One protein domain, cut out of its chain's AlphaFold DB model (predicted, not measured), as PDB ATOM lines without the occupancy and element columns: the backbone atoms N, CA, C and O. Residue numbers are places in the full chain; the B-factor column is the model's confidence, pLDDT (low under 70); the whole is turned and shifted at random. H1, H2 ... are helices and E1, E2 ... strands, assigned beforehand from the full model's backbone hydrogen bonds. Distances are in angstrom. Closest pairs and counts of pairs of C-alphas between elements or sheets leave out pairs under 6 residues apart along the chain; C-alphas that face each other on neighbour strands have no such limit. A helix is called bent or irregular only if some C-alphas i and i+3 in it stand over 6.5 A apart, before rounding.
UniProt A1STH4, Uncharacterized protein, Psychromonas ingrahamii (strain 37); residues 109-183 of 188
ATOM      1  N   GLY A 109     -28.985 -43.313  -0.031       86.12
ATOM      2  CA  GLY A 109     -28.986 -44.549   0.751       86.12
ATOM      3  C   GLY A 109     -28.920 -45.792  -0.136       86.12
ATOM      4  O   GLY A 109     -28.166 -46.726   0.144       86.12
ATOM      5  N   THR A 110     -29.645 -45.786  -1.256       87.19
ATOM      6  CA  THR A 110     -29.612 -46.878  -2.240       87.19
ATOM      7  C   THR A 110     -28.233 -47.009  -2.890       87.19
ATOM      8  O   THR A 110     -27.731 -48.126  -3.042       87.19
ATOM      9  N   VAL A 111     -27.591 -45.889  -3.238       86.88
ATOM     10  CA  VAL A 111     -26.212 -45.892  -3.755       86.88
ATOM     11  C   VAL A 111     -25.245 -46.465  -2.714       86.88
ATOM     12  O   VAL A 111     -24.448 -47.343  -3.046       86.88
ATOM     13  N   ALA A 112     -25.353 -46.050  -1.446       89.25
ATOM     14  CA  ALA A 112     -24.494 -46.540  -0.365       89.25
ATOM     15  C   ALA A 112     -24.604 -48.061  -0.180       89.25
ATOM     16  O   ALA A 112     -23.589 -48.754  -0.094       89.25
ATOM     17  N   LEU A 113     -25.828 -48.598  -0.174       90.19
ATOM     18  CA  LEU A 113     -26.066 -50.038  -0.040       90.19
ATOM     19  C   LEU A 113     -25.473 -50.833  -1.205       90.19
ATOM     20  O   LEU A 113     -24.826 -51.858  -0.982       90.19
ATOM     21  N   GLN A 114     -25.648 -50.360  -2.442       88.38
ATOM     22  CA  GLN A 114     -25.050 -51.002  -3.614       88.38
ATOM     23  C   GLN A 114     -23.519 -50.969  -3.567       88.38
ATOM     24  O   GLN A 114     -22.875 -51.948  -3.946       88.38
ATOM     25  N   HIS A 115     -22.937 -49.863  -3.099       87.38
ATOM     26  CA  HIS A 115     -21.492 -49.719  -2.953       87.38
ATOM     27  C   HIS A 115     -20.944 -50.734  -1.943       87.38
ATOM     28  O   HIS A 115     -20.050 -51.510  -2.271       87.38
ATOM     29  N   ILE A 116     -21.566 -50.824  -0.761       89.44
ATOM     30  CA  ILE A 116     -21.204 -51.807   0.270       89.44
ATOM     31  C   ILE A 116     -21.310 -53.231  -0.276       89.44
ATOM     32  O   ILE A 116     -20.380 -54.012  -0.109       89.44
ATOM     33  N   GLN A 117     -22.410 -53.579  -0.950       88.69
ATOM     34  CA  GLN A 117     -22.603 -54.929  -1.490       88.69
ATOM     35  C   GLN A 117     -21.525 -55.319  -2.506       88.69
ATOM     36  O   GLN A 117     -21.050 -56.454  -2.486       88.69
ATOM     37  N   LYS A 118     -21.128 -54.393  -3.387       87.50
ATOM     38  CA  LYS A 118     -20.082 -54.639  -4.389       87.50
ATOM     39  C   LYS A 118     -18.695 -54.756  -3.762       87.50
ATOM     40  O   LYS A 118     -17.892 -55.561  -4.223       87.50
ATOM     41  N   GLU A 119     -18.421 -53.973  -2.723       84.81
ATOM     42  CA  GLU A 119     -17.095 -53.895  -2.101       84.81
ATOM     43  C   GLU A 119     -16.914 -54.825  -0.896       84.81
ATOM     44  O   GLU A 119     -15.793 -54.974  -0.409       84.81
ATOM     45  N   TYR A 120     -17.979 -55.482  -0.423       85.44
ATOM     46  CA  TYR A 120     -17.966 -56.279   0.806       85.44
ATOM     47  C   TYR A 120     -16.834 -57.315   0.834       85.44
ATOM     48  O   TYR A 120     -16.116 -57.426   1.823       85.44
ATOM     49  N   SER A 121     -16.614 -58.035  -0.269       84.69
ATOM     50  CA  SER A 121     -15.567 -59.064  -0.361       84.69
ATOM     51  C   SER A 121     -14.150 -58.510  -0.180       84.69
ATOM     52  O   SER A 121     -13.260 -59.229   0.278       84.69
ATOM     53  N   PHE A 122     -13.941 -57.237  -0.516       81.88
ATOM     54  CA  PHE A 122     -12.676 -56.544  -0.324       81.88
ATOM     55  C   PHE A 122     -12.574 -55.970   1.089       81.88
ATOM     56  O   PHE A 122     -11.543 -56.124   1.736       81.88
ATOM     57  N   THR A 123     -13.636 -55.353   1.604       84.25
ATOM     58  CA  THR A 123     -13.580 -54.594   2.859       84.25
ATOM     59  C   THR A 123     -13.834 -55.423   4.122       84.25
ATOM     60  O   THR A 123     -13.426 -55.008   5.212       84.25
ATOM     61  N   GLU A 124     -14.421 -56.621   4.011       82.31
ATOM     62  CA  GLU A 124     -14.767 -57.498   5.145       82.31
ATOM     63  C   GLU A 124     -13.561 -57.818   6.043       82.31
ATOM     64  O   GLU A 124     -13.691 -57.909   7.265       82.31
ATOM     65  N   LYS A 125     -12.368 -57.963   5.454       84.75
ATOM     66  CA  LYS A 125     -11.144 -58.364   6.173       84.75
ATOM     67  C   LYS A 125     -10.103 -57.259   6.284       84.75
ATOM     68  O   LYS A 125      -9.075 -57.461   6.929       84.75
ATOM     69  N   VAL A 126     -10.357 -56.094   5.695       86.94
ATOM     70  CA  VAL A 126      -9.399 -54.985   5.703       86.94
ATOM     71  C   VAL A 126      -9.247 -54.428   7.114       86.94
ATOM     72  O   VAL A 126     -10.221 -54.294   7.859       86.94
ATOM     73  N   ASN A 127      -8.000 -54.151   7.485       90.06
ATOM     74  CA  ASN A 127      -7.645 -53.427   8.694       90.06
ATOM     75  C   ASN A 127      -6.326 -52.679   8.466       90.06
ATOM     76  O   ASN A 127      -5.240 -53.203   8.713       90.06
ATOM     77  N   GLU A 128      -6.435 -51.454   7.974       89.88
ATOM     78  CA  GLU A 128      -5.317 -50.541   7.735       89.88
ATOM     79  C   GLU A 128      -4.848 -49.840   9.017       89.88
ATOM     80  O   GLU A 128      -3.793 -49.207   9.007       89.88
ATOM     81  N   LYS A 129      -5.611 -49.949  10.119       89.94
ATOM     82  CA  LYS A 129      -5.382 -49.214  11.374       89.94
ATOM     83  C   LYS A 129      -5.103 -47.734  11.100       89.94
ATOM     84  O   LYS A 129      -4.047 -47.201  11.457       89.94
ATOM     85  N   ALA A 130      -6.025 -47.093  10.387       91.12
ATOM     86  CA  ALA A 130      -5.832 -45.739   9.906       91.12
ATOM     87  C   ALA A 130      -5.737 -44.764  11.088       91.12
ATOM     88  O   ALA A 130      -6.617 -44.696  11.943       91.12
ATOM     89  N   LYS A 131      -4.645 -43.996  11.138       93.19
ATOM     90  CA  LYS A 131      -4.443 -42.965  12.163       93.19
ATOM     91  C   LYS A 131      -5.350 -41.771  11.892       93.19
ATOM     92  O   LYS A 131      -5.578 -41.425  10.733       93.19
ATOM     93  N   LEU A 132      -5.747 -41.067  12.949       92.31
ATOM     94  CA  LEU A 132      -6.579 -39.867  12.839       92.31
ATOM     95  C   LEU A 132      -5.978 -38.798  11.911       92.31
ATOM     96  O   LEU A 132      -6.702 -38.160  11.156       92.31
ATOM     97  N   SER A 133      -4.650 -38.641  11.890       93.19
ATOM     98  CA  SER A 133      -3.980 -37.725  10.957       93.19
ATOM     99  C   SER A 133      -4.196 -38.105   9.488       93.19
ATOM    100  O   SER A 133      -4.410 -37.227   8.658       93.19
ATOM    101  N   THR A 134      -4.196 -39.401   9.164       93.44
ATOM    102  CA  THR A 134      -4.498 -39.911   7.817       93.44
ATOM    103  C   THR A 134      -5.969 -39.709   7.467       93.44
ATOM    104  O   THR A 134      -6.282 -39.317   6.346       93.44
ATOM    105  N   VAL A 135      -6.867 -39.951   8.425       94.50
ATOM    106  CA  VAL A 135      -8.310 -39.727   8.262       94.50
ATOM    107  C   VAL A 135      -8.585 -38.251   7.967       94.50
ATOM    108  O   VAL A 135      -9.219 -37.938   6.963       94.50
ATOM    109  N   ASN A 136      -8.024 -37.342   8.767       95.00
ATOM    110  CA  ASN A 136      -8.181 -35.898   8.595       95.00
ATOM    111  C   ASN A 136      -7.540 -35.375   7.309       95.00
ATOM    112  O   ASN A 136      -8.121 -34.515   6.655       95.00
ATOM    113  N   ALA A 137      -6.397 -35.928   6.891       94.56
ATOM    114  CA  ALA A 137      -5.795 -35.578   5.606       94.56
ATOM    115  C   ALA A 137      -6.717 -35.913   4.420       94.56
ATOM    116  O   ALA A 137      -6.777 -35.146   3.465       94.56
ATOM    117  N   LYS A 138      -7.455 -37.032   4.483       94.31
ATOM    118  CA  LYS A 138      -8.405 -37.427   3.429       94.31
ATOM    119  C   LYS A 138      -9.748 -36.698   3.536       94.31
ATOM    120  O   LYS A 138     -10.324 -36.353   2.510       94.31
ATOM    121  N   LEU A 139     -10.233 -36.436   4.752       93.25
ATOM    122  CA  LEU A 139     -11.457 -35.661   4.999       93.25
ATOM    123  C   LEU A 139     -11.326 -34.190   4.590       93.25
ATOM    124  O   LEU A 139     -12.323 -33.592   4.191       93.25
ATOM    125  N   ALA A 140     -10.116 -33.621   4.640       92.50
ATOM    126  CA  ALA A 140      -9.868 -32.232   4.261       92.50
ATOM    127  C   ALA A 140     -10.309 -31.919   2.821       92.50
ATOM    128  O   ALA A 140     -10.821 -30.830   2.571       92.50
ATOM    129  N   SER A 141     -10.198 -32.885   1.897       90.19
ATOM    130  CA  SER A 141     -10.683 -32.757   0.512       90.19
ATOM    131  C   SER A 141     -12.199 -32.558   0.398       90.19
ATOM    132  O   SER A 141     -12.676 -32.169  -0.660       90.19
ATOM    133  N   TYR A 142     -12.942 -32.821   1.475       90.25
ATOM    134  CA  TYR A 142     -14.400 -32.698   1.566       90.25
ATOM    135  C   TYR A 142     -14.826 -31.654   2.611       90.25
ATOM    136  O   TYR A 142     -15.969 -31.654   3.054       90.25
ATOM    137  N   GLY A 143     -13.896 -30.809   3.079       88.94
ATOM    138  CA  GLY A 143     -14.165 -29.805   4.117       88.94
ATOM    139  C   GLY A 143     -14.417 -30.382   5.517       88.94
ATOM    140  O   GLY A 143     -14.883 -29.664   6.401       88.94
ATOM    141  N   GLY A 144     -14.121 -31.668   5.734       88.62
ATOM    142  CA  GLY A 144     -14.370 -32.366   6.993       88.62
ATOM    143  C   GLY A 144     -13.161 -32.398   7.931       88.62
ATOM    144  O   GLY A 144     -12.009 -32.404   7.498       88.62
ATOM    145  N   LEU A 145     -13.434 -32.499   9.234       91.94
ATOM    146  CA  LEU A 145     -12.433 -32.766  10.265       91.94
ATOM    147  C   LEU A 145     -13.015 -33.729  11.305       91.94
ATOM    148  O   LEU A 145     -14.011 -33.419  11.960       91.94
ATOM    149  N   ALA A 146     -12.389 -34.891  11.464       90.81
ATOM    150  CA  ALA A 146     -12.708 -35.841  12.515       90.81
ATOM    151  C   ALA A 146     -12.060 -35.444  13.845       90.81
ATOM    152  O   ALA A 146     -10.932 -34.942  13.899       90.81
ATOM    153  N   LYS A 147     -12.796 -35.713  14.923       90.44
ATOM    154  CA  LYS A 147     -12.374 -35.516  16.310       90.44
ATOM    155  C   LYS A 147     -11.699 -36.774  16.862       90.44
ATOM    156  O   LYS A 147     -11.815 -37.857  16.290       90.44
ATOM    157  N   ASP A 148     -11.006 -36.615  17.988       84.88
ATOM    158  CA  ASP A 148     -10.236 -37.685  18.640       84.88
ATOM    159  C   ASP A 148     -11.098 -38.859  19.154       84.88
ATOM    160  O   ASP A 148     -10.569 -39.925  19.455       84.88
ATOM    161  N   ASP A 149     -12.420 -38.694  19.230       87.38
ATOM    162  CA  ASP A 149     -13.394 -39.687  19.697       87.38
ATOM    163  C   ASP A 149     -14.005 -40.554  18.577       87.38
ATOM    164  O   ASP A 149     -14.905 -41.347  18.844       87.38
ATOM    165  N   LEU A 150     -13.504 -40.457  17.337       86.25
ATOM    166  CA  LEU A 150     -14.008 -41.217  16.180       86.25
ATOM    167  C   LEU A 150     -13.891 -42.751  16.339       86.25
ATOM    168  O   LEU A 150     -14.615 -43.498  15.679       86.25
ATOM    169  N   GLY A 151     -12.996 -43.223  17.209       88.50
ATOM    170  CA  GLY A 151     -12.746 -44.646  17.449       88.50
ATOM    171  C   GLY A 151     -11.772 -45.285  16.450       88.50
ATOM    172  O   GLY A 151     -11.025 -44.603  15.745       88.50
ATOM    173  N   ASP A 152     -11.755 -46.620  16.415       93.00
ATOM    174  CA  ASP A 152     -10.800 -47.392  15.615       93.00
ATOM    175  C   ASP A 152     -11.211 -47.442  14.137       93.00
ATOM    176  O   ASP A 152     -12.133 -48.164  13.742       93.00
ATOM    177  N   VAL A 153     -10.483 -46.704  13.294       94.38
ATOM    178  CA  VAL A 153     -10.705 -46.683  11.844       94.38
ATOM    179  C   VAL A 153      -9.954 -47.835  11.169       94.38
ATOM    180  O   VAL A 153      -8.722 -47.884  11.128       94.38
ATOM    181  N   LEU A 154     -10.715 -48.768  10.604       94.25
ATOM    182  CA  LEU A 154     -10.217 -49.971   9.935       94.25
ATOM    183  C   LEU A 154      -9.846 -49.715   8.473       94.25
ATOM    184  O   LEU A 154      -8.999 -50.418   7.930       94.25
ATOM    185  N   TYR A 155     -10.487 -48.743   7.831       93.31
ATOM    186  CA  TYR A 155     -10.288 -48.413   6.422       93.31
ATOM    187  C   TYR A 155     -10.724 -46.977   6.158       93.31
ATOM    188  O   TYR A 155     -11.733 -46.540   6.709       93.31
ATOM    189  N   VAL A 156      -9.998 -46.255   5.306       94.12
ATOM    190  CA  VAL A 156     -10.415 -44.929   4.832       94.12
ATOM    191  C   VAL A 156      -9.807 -44.651   3.464       94.12
ATOM    192  O   VAL A 156      -8.588 -44.616   3.339       94.12
ATOM    193  N   ASN A 157     -10.619 -44.414   2.436       92.62
ATOM    194  CA  ASN A 157     -10.143 -44.053   1.098       92.62
ATOM    195  C   ASN A 157     -11.144 -43.184   0.336       92.62
ATOM    196  O   ASN A 157     -12.324 -43.118   0.673       92.62
ATOM    197  N   HIS A 158     -10.643 -42.523  -0.706       92.62
ATOM    198  CA  HIS A 158     -11.479 -41.844  -1.688       92.62
ATOM    199  C   HIS A 158     -12.191 -42.887  -2.553       92.62
ATOM    200  O   HIS A 158     -11.569 -43.850  -3.004       92.62
ATOM    201  N   CYS A 159     -13.478 -42.685  -2.797       88.88
ATOM    202  CA  CYS A 159     -14.309 -43.522  -3.649       88.88
ATOM    203  C   CYS A 159     -15.102 -42.652  -4.630       88.88
ATOM    204  O   CYS A 159     -15.366 -41.476  -4.372       88.88
ATOM    205  N   ALA A 160     -15.512 -43.245  -5.749       87.62
ATOM    206  CA  ALA A 160     -16.498 -42.643  -6.638       87.62
ATOM    207  C   ALA A 160     -17.896 -43.089  -6.191       87.62
ATOM    208  O   ALA A 160     -18.279 -44.247  -6.371       87.62
ATOM    209  N   PHE A 161     -18.646 -42.179  -5.581       85.81
ATOM    210  CA  PHE A 161     -20.006 -42.392  -5.111       85.81
ATOM    211  C   PHE A 161     -20.992 -41.898  -6.178       85.81
ATOM    212  O   PHE A 161     -21.251 -40.703  -6.288       85.81
ATOM    213  N   ASP A 162     -21.481 -42.820  -7.015       82.50
ATOM    214  CA  ASP A 162     -22.319 -42.511  -8.191       82.50
ATOM    215  C   ASP A 162     -21.687 -41.456  -9.121       82.50
ATOM    216  O   ASP A 162     -22.278 -40.443  -9.476       82.50
ATOM    217  N   GLY A 163     -20.403 -41.651  -9.438       81.81
ATOM    218  CA  GLY A 163     -19.625 -40.730 -10.275       81.81
ATOM    219  C   GLY A 163     -19.095 -39.483  -9.556       81.81
ATOM    220  O   GLY A 163     -18.197 -38.837 -10.092       81.81
ATOM    221  N   ARG A 164     -19.562 -39.184  -8.336       83.69
ATOM    222  CA  ARG A 164     -19.096 -38.044  -7.529       83.69
ATOM    223  C   ARG A 164     -17.975 -38.437  -6.564       83.69
ATOM    224  O   ARG A 164     -17.948 -39.572  -6.083       83.69
ATOM    225  N   PRO A 165     -17.025 -37.541  -6.257       88.62
ATOM    226  CA  PRO A 165     -15.985 -37.828  -5.280       88.62
ATOM    227  C   PRO A 165     -16.592 -37.947  -3.876       88.62
ATOM    228  O   PRO A 165     -17.318 -37.069  -3.424       88.62
ATOM    229  N   GLY A 166     -16.247 -39.009  -3.154       91.00
ATOM    230  CA  GLY A 166     -16.651 -39.206  -1.763       91.00
ATOM    231  C   GLY A 166     -15.578 -39.925  -0.956       91.00
ATOM    232  O   GLY A 166     -14.621 -40.467  -1.513       91.00
ATOM    233  N   LEU A 167     -15.723 -39.923   0.363       93.19
ATOM    234  CA  LEU A 167     -14.881 -40.696   1.268       93.19
ATOM    235  C   LEU A 167     -15.641 -41.932   1.750       93.19
ATOM    236  O   LEU A 167     -16.732 -41.801   2.298       93.19
ATOM    237  N   HIS A 168     -15.036 -43.107   1.614       93.75
ATOM    238  CA  HIS A 168     -15.508 -44.355   2.207       93.75
ATOM    239  C   HIS A 168     -14.618 -44.690   3.406       93.75
ATOM    240  O   HIS A 168     -13.402 -44.844   3.271       93.75
ATOM    241  N   MET A 169     -15.227 -44.802   4.583       93.75
ATOM    242  CA  MET A 169     -14.563 -45.144   5.833       93.75
ATOM    243  C   MET A 169     -15.258 -46.315   6.532       93.75
ATOM    244  O   MET A 169     -16.479 -46.440   6.481       93.75
ATOM    245  N   ILE A 170     -14.484 -47.160   7.215       94.06
ATOM    246  CA  ILE A 170     -15.004 -48.249   8.048       94.06
ATOM    247  C   ILE A 170     -14.444 -48.106   9.455       94.06
ATOM    248  O   ILE A 170     -13.227 -48.060   9.637       94.06
ATOM    249  N   ILE A 171     -15.335 -48.074  10.439       94.25
ATOM    250  CA  ILE A 171     -15.017 -47.922  11.859       94.25
ATOM    251  C   ILE A 171     -15.421 -49.199  12.596       94.25
ATOM    252  O   ILE A 171     -16.424 -49.837  12.263       94.25
ATOM    253  N   GLN A 172     -14.642 -49.596  13.597       93.88
ATOM    254  CA  GLN A 172     -15.019 -50.676  14.499       93.88
ATOM    255  C   GLN A 172     -16.079 -50.181  15.495       93.88
ATOM    256  O   GLN A 172     -15.778 -49.398  16.391       93.88
ATOM    257  N   GLY A 173     -17.318 -50.653  15.352       91.06
ATOM    258  CA  GLY A 173     -18.383 -50.457  16.335       91.06
ATOM    259  C   GLY A 173     -18.468 -51.610  17.340       91.06
ATOM    260  O   GLY A 173     -17.823 -52.651  17.180       91.06
ATOM    261  N   GLU A 174     -19.314 -51.443  18.359       90.44
ATOM    262  CA  GLU A 174     -19.511 -52.433  19.432       90.44
ATOM    263  C   GLU A 174     -20.129 -53.749  18.934       90.44
ATOM    264  O   GLU A 174     -19.763 -54.825  19.397       90.44
ATOM    265  N   GLN A 175     -21.059 -53.665  17.977       90.81
ATOM    266  CA  GLN A 175     -21.805 -54.811  17.431       90.81
ATOM    267  C   GLN A 175     -21.283 -55.275  16.063       90.81
ATOM    268  O   GLN A 175     -21.843 -56.184  15.454       90.81
ATOM    269  N   GLY A 176     -20.231 -54.640  15.544       89.25
ATOM    270  CA  GLY A 176     -19.710 -54.925  14.213       89.25
ATOM    271  C   GLY A 176     -19.098 -53.706  13.538       89.25
ATOM    272  O   GLY A 176     -18.966 -52.637  14.127       89.25
ATOM    273  N   ARG A 177     -18.699 -53.884  12.279       91.06
ATOM    274  CA  ARG A 177     -18.110 -52.821  11.458       91.06
ATOM    275  C   ARG A 177     -19.193 -51.847  10.998       91.06
ATOM    276  O   ARG A 177     -20.257 -52.275  10.561       91.06
ATOM    277  N   ILE A 178     -18.897 -50.555  11.063       92.19
ATOM    278  CA  ILE A 178     -19.777 -49.474  10.617       92.19
ATOM    279  C   ILE A 178     -19.150 -48.838   9.381       92.19
ATOM    280  O   ILE A 178     -18.023 -48.348   9.449       92.19
ATOM    281  N   THR A 179     -19.879 -48.832   8.268       92.38
ATOM    282  CA  THR A 179     -19.479 -48.118   7.051       92.38
ATOM    283  C   THR A 179     -20.033 -46.699   7.074       92.38
ATOM    284  O   THR A 179     -21.228 -46.495   7.274       92.38
ATOM    285  N   VAL A 180     -19.160 -45.724   6.842       92.44
ATOM    286  CA  VAL A 180     -19.473 -44.297   6.789       92.44
ATOM    287  C   VAL A 180     -19.073 -43.761   5.420       92.44
ATOM    288  O   VAL A 180     -17.930 -43.932   4.993       92.44
ATOM    289  N   PHE A 181     -20.009 -43.081   4.761       92.44
ATOM    290  CA  PHE A 181     -19.740 -42.310   3.552       92.44
ATOM    291  C   PHE A 181     -19.822 -40.819   3.864       92.44
ATOM    292  O   PHE A 181     -20.783 -40.370   4.487       92.44
ATOM    293  N   VAL A 182     -18.822 -40.060   3.421       91.75
ATOM    294  CA  VAL A 182     -18.859 -38.592   3.417       91.75
ATOM    295  C   VAL A 182     -18.919 -38.152   1.965       91.75
ATOM    296  O   VAL A 182     -17.974 -38.373   1.208       91.75
ATOM    297  N   VAL A 183     -20.056 -37.584   1.578       88.62
ATOM    298  CA  VAL A 183     -20.339 -37.130   0.216       88.62
ATOM    299  C   VAL A 183     -20.693 -35.642   0.308       88.62
ATOM    300  O   VAL A 183     -21.542 -35.303   1.131       88.62
TER     301      VAL A 183
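AT A GLANCE: This is residues 109 to 183 of the 188 residues of an uncharacterized protein of Psychromonas ingrahamii (strain 37) (UniProt A1STH4). A strongly twisted sheet of three strands, E1, E2 and E3, lies between two helices in three layers: H1 crosses the strands over one face, and H2 runs along them over the other. Residues 117 to 122 of H1 stick out. The printed part has 75 residues, with two named helices and then three named strands; the class is mixed, helices and strands. The sheet, in the order E1 - E2 - E3, is a meander, each strand the antiparallel neighbour of the one before. The whole is compact, with a radius of gyration of the C-alphas of 11.9 A and spans of 30 by 28 by 18 A.

HOW THE PARTS SIT: H1, residues 109 to 123, is on the sheet of E1, residues 153 to 161, E2, residues 164 to 172, and E3, residues 177 to 182, at a height over the sheet of 8.3 A. It runs across the strands, only just, at 60.1 degrees to E2 on the local plane. The closest C-alphas of H1 and E1 are those of Val 111 and Phe 161, 7.3 A apart. H2, residues 132 to 142, is on the opposite face at a height over the sheet of 9.1 A, along the strands, at 15 degrees to E1 on the local plane; its closest C-alphas to E1 are Val 135 and Val 156, 6.6 A. H1 and H2 are apart. O i to N i+4 pairs are within hydrogen-bond range in 9 of 11 cases in H1 and 5 of 7 in H2. E1 and E2 form a hairpin, with N 157 and O 168 at 2.9 A; E2 and E3 form another, with N 180 and O 169 at 2.8 A.

IN THESE COORDINATES: H1 starts at C-alpha 109 (-28.986, -44.549, 0.751) and is 18.5 A long; it is irregular, with C-alphas 118 and 121 7.5 A apart. H2 is 15.5 A long. E1, 19.8 A, bends by 65 degrees at residue 158. E2 is 25.7 A long; E3, 16.4 A, ends at C-alpha 182 (-18.859, -38.592, 3.417).

THE WHOLE: The two C-alphas farthest apart, of Gly 163 and Glu 174, are 31.9 A apart. The printed part has no cut and no long link. Mean pLDDT of the printed part is 89.9, and no printed residue is under 70.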